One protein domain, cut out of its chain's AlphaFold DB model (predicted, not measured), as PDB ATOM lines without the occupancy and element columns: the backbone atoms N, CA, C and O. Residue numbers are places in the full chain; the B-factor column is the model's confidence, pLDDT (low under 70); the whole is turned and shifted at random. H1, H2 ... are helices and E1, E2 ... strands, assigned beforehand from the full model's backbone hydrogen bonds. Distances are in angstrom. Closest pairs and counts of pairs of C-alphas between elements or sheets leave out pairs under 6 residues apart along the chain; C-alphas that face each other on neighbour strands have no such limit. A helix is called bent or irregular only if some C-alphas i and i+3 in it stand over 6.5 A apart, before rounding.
ATOM      1  N   ILE A   7      25.344   3.456 -27.879       91.13
ATOM      2  CA  ILE A   7      24.142   3.426 -28.702       91.13
ATOM      3  C   ILE A   7      22.926   3.261 -27.810       91.13
ATOM      4  O   ILE A   7      22.878   2.369 -26.963       91.13
ATOM      5  N   VAL A   8      21.909   4.086 -28.036       90.29
ATOM      6  CA  VAL A   8      20.607   3.920 -27.394       90.29
ATOM      7  C   VAL A   8      19.775   2.922 -28.198       90.29
ATOM      8  O   VAL A   8      19.407   3.183 -29.342       90.29
ATOM      9  N   LYS A   9      19.427   1.783 -27.595       89.31
ATOM     10  CA  LYS A   9      18.504   0.799 -28.179       89.31
ATOM     11  C   LYS A   9      17.534   0.299 -27.119       89.31
ATOM     12  O   LYS A   9      17.938  -0.100 -26.034       89.31
ATOM     13  N   SER A  10      16.238   0.325 -27.438       88.71
ATOM     14  CA  SER A  10      15.167  -0.148 -26.544       88.71
ATOM     15  C   SER A  10      15.213   0.481 -25.139       88.71
ATOM     16  O   SER A  10      14.917  -0.181 -24.151       88.71
ATOM     17  N   GLY A  11      15.614   1.756 -25.046       90.08
ATOM     18  CA  GLY A  11      15.723   2.490 -23.778       90.08
ATOM     19  C   GLY A  11      16.993   2.215 -22.965       90.08
ATOM     20  O   GLY A  11      17.117   2.738 -21.861       90.08
ATOM     21  N   VAL A  12      17.941   1.433 -23.492       90.55
ATOM     22  CA  VAL A  12      19.214   1.102 -22.833       90.55
ATOM     23  C   VAL A  12      20.378   1.718 -23.610       90.55
ATOM     24  O   VAL A  12      20.363   1.718 -24.840       90.55
ATOM     25  N   ILE A  13      21.385   2.235 -22.900       90.30
ATOM     26  CA  ILE A  13      22.654   2.689 -23.488       90.30
ATOM     27  C   ILE A  13      23.617   1.502 -23.523       90.30
ATOM     28  O   ILE A  13      23.967   0.955 -22.476       90.30
ATOM     29  N   ILE A  14      24.050   1.125 -24.720       89.62
ATOM     30  CA  ILE A  14      25.044   0.080 -24.963       89.62
ATOM     31  C   ILE A  14      26.381   0.779 -25.227       89.62
ATOM     32  O   ILE A  14      26.508   1.433 -26.263       89.62
ATOM     33  N   PRO A  15      27.362   0.708 -24.313       89.90
ATOM     34  CA  PRO A  15      28.641   1.373 -24.510       89.90
ATOM     35  C   PRO A  15      29.435   0.701 -25.636       89.90
ATOM     36  O   PRO A  15      29.489  -0.524 -25.725       89.90
ATOM     37  N   LEU A  16      30.087   1.507 -26.476       87.54
ATOM     38  CA  LEU A  16      30.915   1.004 -27.580       87.54
ATOM     39  C   LEU A  16      32.217   0.358 -27.090       87.54
ATOM     40  O   LEU A  16      32.785  -0.498 -27.764       87.54
ATOM     41  N   LYS A  17      32.690   0.762 -25.906       84.47
ATOM     42  CA  LYS A  17      33.881   0.215 -25.250       84.47
ATOM     43  C   LYS A  17      33.508  -0.407 -23.903       84.47
ATOM     44  O   LYS A  17      32.618   0.111 -23.227       84.47
ATOM     45  N   PRO A  18      34.199  -1.477 -23.473       83.51
ATOM     46  CA  PRO A  18      34.012  -2.038 -22.142       83.51
ATOM     47  C   PRO A  18      34.236  -0.983 -21.055       83.51
ATOM     48  O   PRO A  18      35.211  -0.238 -21.097       83.51
ATOM     49  N   LEU A  19      33.350  -0.957 -20.060       88.14
ATOM     50  CA  LEU A  19      33.417  -0.047 -18.913       88.14
ATOM     51  C   LEU A  19      33.887  -0.773 -17.643       88.14
ATOM     52  O   LEU A  19      33.450  -0.445 -16.543       88.14
ATOM     53  N   THR A  20      34.752  -1.780 -17.782       87.72
ATOM     54  CA  THR A  20      35.240  -2.621 -16.672       87.72
ATOM     55  C   THR A  20      35.878  -1.798 -15.548       87.72
ATOM     56  O   THR A  20      35.722  -2.107 -14.375       87.72
ATOM     57  N   GLU A  21      36.519  -0.675 -15.870       88.74
ATOM     58  CA  GLU A  21      37.085   0.266 -14.889       88.74
ATOM     59  C   GLU A  21      36.040   1.007 -14.021       88.74
ATOM     60  O   GLU A  21      36.372   1.615 -12.988       88.74
ATOM     61  N   LEU A  22      34.770   0.968 -14.432       89.60
ATOM     62  CA  LEU A  22      33.623   1.564 -13.747       89.60
ATOM     63  C   LEU A  22      32.765   0.525 -13.016       89.60
ATOM     64  O   LEU A  22      31.742   0.889 -12.433       89.60
ATOM     65  N   GLU A  23      33.168  -0.745 -13.012       91.88
ATOM     66  CA  GLU A  23      32.424  -1.812 -12.352       91.88
ATOM     67  C   GLU A  23      32.214  -1.506 -10.854       91.88
ATOM     68  O   GLU A  23      33.118  -1.054 -10.148       91.88
ATOM     69  N   GLY A  24      30.971  -1.659 -10.380       94.74
ATOM     70  CA  GLY A  24      30.561  -1.340  -9.006       94.74
ATOM     71  C   GLY A  24      30.405   0.153  -8.677       94.74
ATOM     72  O   GLY A  24      30.002   0.491  -7.561       94.74
ATOM     73  N   LYS A  25      30.684   1.071  -9.613       93.57
ATOM     74  CA  LYS A  25      30.579   2.521  -9.380       93.57
ATOM     75  C   LYS A  25      29.237   3.076  -9.859       93.57
ATOM     76  O   LYS A  25      28.732   2.730 -10.921       93.57
ATOM     77  N   LYS A  26      28.679   4.025  -9.102       95.11
ATOM     78  CA  LYS A  26      27.529   4.827  -9.544       95.11
ATOM     79  C   LYS A  26      28.009   5.943 -10.472       95.11
ATOM     80  O   LYS A  26      28.780   6.800 -10.045       95.11
ATOM     81  N   ILE A  27      27.505   5.969 -11.702       90.20
ATOM     82  CA  ILE A  27      27.841   6.993 -12.700       90.20
ATOM     83  C   ILE A  27      26.664   7.943 -12.952       90.20
ATOM     84  O   ILE A  27      25.500   7.576 -12.784       90.20
ATOM     85  N   LYS A  28      26.967   9.182 -13.347       90.89
ATOM     86  CA  LYS A  28      26.004  10.132 -13.921       90.89
ATOM     87  C   LYS A  28      26.377  10.344 -15.381       90.89
ATOM     88  O   LYS A  28      27.545  10.574 -15.673       90.89
ATOM     89  N   ILE A  29      25.391  10.287 -16.267       88.63
ATOM     90  CA  ILE A  29      25.586  10.391 -17.714       88.63
ATOM     91  C   ILE A  29      24.945  11.700 -18.180       88.63
ATOM     92  O   ILE A  29      23.859  12.055 -17.717       88.63
ATOM     93  N   LYS A  30      25.612  12.424 -19.077       90.62
ATOM     94  CA  LYS A  30      25.062  13.584 -19.783       90.62
ATOM     95  C   LYS A  30      25.246  13.338 -21.276       90.62
ATOM     96  O   LYS A  30      26.353  13.019 -21.691       90.62
ATOM     97  N   ILE A  31      24.175  13.472 -22.052       89.85
ATOM     98  CA  ILE A  31      24.244  13.379 -23.514       89.85
ATOM     99  C   ILE A  31      24.861  14.685 -24.015       89.85
ATOM    100  O   ILE A  31      24.313  15.760 -23.755       89.85
ATOM    101  N   VAL A  32      26.034  14.582 -24.636       91.43
ATOM    102  CA  VAL A  32      26.783  15.728 -25.180       91.43
ATOM    103  C   VAL A  32      26.468  15.920 -26.659       91.43
ATOM    104  O   VAL A  32      26.327  17.055 -27.101       91.43
ATOM    105  N   ASP A  33      26.290  14.809 -27.372       91.70
ATOM    106  CA  ASP A  33      25.954  14.752 -28.788       91.70
ATOM    107  C   ASP A  33      25.078  13.520 -29.081       91.70
ATOM    108  O   ASP A  33      25.062  12.560 -28.298       91.70
ATOM    109  N   ALA A  34      24.309  13.572 -30.166       91.33
ATOM    110  CA  ALA A  34      23.457  12.481 -30.616       91.33
ATOM    111  C   ALA A  34      23.319  12.490 -32.141       91.33
ATOM    112  O   ALA A  34      22.702  13.384 -32.720       91.33
ATOM    113  N   GLU A  35      23.814  11.429 -32.772       91.57
ATOM    114  CA  GLU A  35      23.735  11.232 -34.215       91.57
ATOM    115  C   GLU A  35      22.822  10.055 -34.572       91.57
ATOM    116  O   GLU A  35      22.590   9.132 -33.785       91.57
ATOM    117  N   SER A  36      22.280  10.086 -35.790       89.19
ATOM    118  CA  SER A  36      21.516   8.957 -36.322       89.19
ATOM    119  C   SER A  36      22.464   7.842 -36.743       89.19
ATOM    120  O   SER A  36      23.431   8.080 -37.461       89.19
ATOM    121  N   VAL A  37      22.159   6.611 -36.336       87.28
ATOM    122  CA  VAL A  37      22.943   5.430 -36.708       87.28
ATOM    123  C   VAL A  37      22.227   4.670 -37.818       87.28
ATOM    124  O   VAL A  37      21.019   4.442 -37.739       87.28
ATOM    125  N   ASP A  38      22.979   4.251 -38.836       88.74
ATOM    126  CA  ASP A  38      22.472   3.377 -39.892       88.74
ATOM    127  C   ASP A  38      21.927   2.054 -39.314       88.74
ATOM    128  O   ASP A  38      22.550   1.413 -38.459       88.74
ATOM    129  N   ALA A  39      20.740   1.650 -39.771       87.06
ATOM    130  CA  ALA A  39      20.027   0.504 -39.219       87.06
ATOM    131  C   ALA A  39      20.736  -0.832 -39.502       87.06
ATOM    132  O   ALA A  39      20.711  -1.720 -38.644       87.06
ATOM    133  N   GLU A  40      21.388  -0.979 -40.658       89.24
ATOM    134  CA  GLU A  40      22.133  -2.189 -41.019       89.24
ATOM    135  C   GLU A  40      23.423  -2.301 -40.206       89.24
ATOM    136  O   GLU A  40      23.736  -3.378 -39.679       89.24
ATOM    137  N   LYS A  41      24.137  -1.183 -40.019       87.68
ATOM    138  CA  LYS A  41      25.292  -1.127 -39.112       87.68
ATOM    139  C   LYS A  41      24.893  -1.489 -37.690       87.68
ATOM    140  O   LYS A  41      25.548  -2.325 -37.069       87.68
ATOM    141  N   LEU A  42      23.808  -0.909 -37.180       89.66
ATOM    142  CA  LEU A  42      23.317  -1.219 -35.842       89.66
ATOM    143  C   LEU A  42      22.956  -2.702 -35.702       89.66
ATOM    144  O   LEU A  42      23.323  -3.337 -34.716       89.66
ATOM    145  N   TYR A  43      22.256  -3.267 -36.684       88.73
ATOM    146  CA  TYR A  43      21.906  -4.684 -36.674       88.73
ATOM    147  C   TYR A  43      23.151  -5.577 -36.642       88.73
ATOM    148  O   TYR A  43      23.226  -6.501 -35.830       88.73
ATOM    149  N   SER A  44      24.143  -5.271 -37.478       88.47
ATOM    150  CA  SER A  44      25.398  -6.024 -37.558       88.47
ATOM    151  C   SER A  44      26.188  -5.952 -36.250       88.47
ATOM    152  O   SER A  44      26.625  -6.980 -35.741       88.47
ATOM    153  N   TYR A  45      26.278  -4.769 -35.641       87.97
ATOM    154  CA  TYR A  45      26.899  -4.586 -34.329       87.97
ATOM    155  C   TYR A  45      26.218  -5.411 -33.232       87.97
ATOM    156  O   TYR A  45      26.874  -6.147 -32.498       87.97
ATOM    157  N   LEU A  46      24.889  -5.322 -33.134       87.66
ATOM    158  CA  LEU A  46      24.123  -6.076 -32.137       87.66
ATOM    159  C   LEU A  46      24.255  -7.586 -32.350       87.66
ATOM    160  O   LEU A  46      24.279  -8.348 -31.381       87.66
ATOM    161  N   ARG A  47      24.344  -8.025 -33.609       89.34
ATOM    162  CA  ARG A  47      24.585  -9.422 -33.952       89.34
ATOM    163  C   ARG A  47      25.958  -9.888 -33.456       89.34
ATOM    164  O   ARG A  47      25.998 -10.915 -32.787       89.34
ATOM    165  N   LEU A  48      27.028  -9.132 -33.711       87.48
ATOM    166  CA  LEU A  48      28.381  -9.462 -33.235       87.48
ATOM    167  C   LEU A  48      28.438  -9.556 -31.708       87.48
ATOM    168  O   LEU A  48      28.926 -10.546 -31.171       87.48
ATOM    169  N   LEU A  49      27.846  -8.579 -31.007       84.56
ATOM    170  CA  LEU A  49      27.757  -8.612 -29.544       84.56
ATOM    171  C   LEU A  49      27.060  -9.879 -29.032       84.56
ATOM    172  O   LEU A  49      27.492 -10.470 -28.046       84.56
ATOM    173  N   ARG A  50      25.978 -10.301 -29.696       86.08
ATOM    174  CA  ARG A  50      25.241 -11.521 -29.335       86.08
ATOM    175  C   ARG A  50      26.049 -12.791 -29.608       86.08
ATOM    176  O   ARG A  50      25.902 -13.760 -28.870       86.08
ATOM    177  N   GLU A  51      26.861 -12.793 -30.659       88.09
ATOM    178  CA  GLU A  51      27.735 -13.912 -31.041       88.09
ATOM    179  C   GLU A  51      28.997 -13.993 -30.159       88.09
ATOM    180  O   GLU A  51      29.745 -14.963 -30.241       88.09
ATOM    181  N   GLY A  52      29.202 -13.022 -29.257       78.88
ATOM    182  CA  GLY A  52      30.402 -12.935 -28.421       78.88
ATOM    183  C   GLY A  52      31.642 -12.519 -29.213       78.88
ATOM    184  O   GLY A  52      32.761 -12.675 -28.727       78.88
TER     185      GLY A  52
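Overview. This is residues 7 to 52 of the 61 residues of the protein "Putative antitoxin APE_0472b.1" of Aeropyrum pernix (strain ATCC 700893 / DSM 11879 / JCM 9820 / NBRC 100138 / K1) (UniProt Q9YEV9). This is an open, loosely built piece of chain: a small two-stranded hairpin, E1 and E2, sits within a wide arc of unnamed chain that swings out, turns round and comes back to a single helix, H1. The hairpin and the helix are small parts joined by this long loop, of which residues 17 to 33 stand free, and residues 47 to 52, of which 47 to 51 belong to H1, stand free as well. The printed part has 46 residues with two named strands and one named helix, in the order E1, E2, H1, and the sheet has the order E1 - E2, antiparallel. The class is mixed, helices and strands, although under half of the residues, 20 of the 46, are in named elements. The whole is loose, with a radius of gyration of the C-alphas of 12.4 A and spans of 33 by 27 by 16 A.

Arrangement. The printed part begins with strand E1, residues 7 to 9, and a tight link of 2 residues leads to strand E2, residues 12 to 15. E1 and E2 are a hairpin, two antiparallel neighbour strands that follow each other in the chain, with 152 degrees between their N-to-C directions. The C-alphas that face each other are those of Ile 7 and Ile 14, 5.1 A apart, of Val 8 and Ile 13, 4.6 A apart, and of Lys 9 and Val 12, 5.4 A apart. Across the pair, backbone N 7 and O 14 are within hydrogen-bond range at 2.8 A, and so are N 9 and O 12 at 2.9 A. After E2 comes a long link of 23 residues, 16 to 38, and then helix H1, residues 39 to 51. In residues 17 to 33 of this link, no C-alpha has another C-alpha 8 or more residues away along the chain within 10 A. E1 and H1 are apart, with no C-alpha of the one within 8 A of the other. In H1 every O i to N i+4 pair is within hydrogen-bond range.

Along the chain. E1 runs from Ile 7 to Lys 9, and its first C-alpha is at (24.142, 3.426, -28.702). E2 runs from Val 12 to Pro 15, is 9.6 A from first to last C-alpha, and is the longest strand by residues; E1 is 6.2 A long. Within the long link, residues 20 to 22 are helix but too short a run to bear a name. The C-alpha of Gly 24, in the part of the long link that stands free, residues 17 to 33, is at (30.561, -1.340, -9.006). H1 runs from Ala 39, with its C-alpha at (20.027, 0.504, -39.219), to Glu 51, with its C-alpha at (27.735, -13.912, -31.041), and is 18.3 A from first to last C-alpha. H1 is not bent.

Size, cuts and confidence. The two C-alphas farthest apart are those of Gly 24 and Glu 40, at 33.1 A, one in the long link and the other in H1. The first and last printed C-alphas, those of Ile 7 and Gly 52, are 17.5 A apart. The link from E2 to H1 is long, and its C-alphas lie 5 to 18 A from the mean of the C-alphas. The printed part has no cut; in the full chain of 61 residues it begins at residue 7 and ends at residue 52. The mean pLDDT of the printed part is 89.1, and no printed residue is under 70.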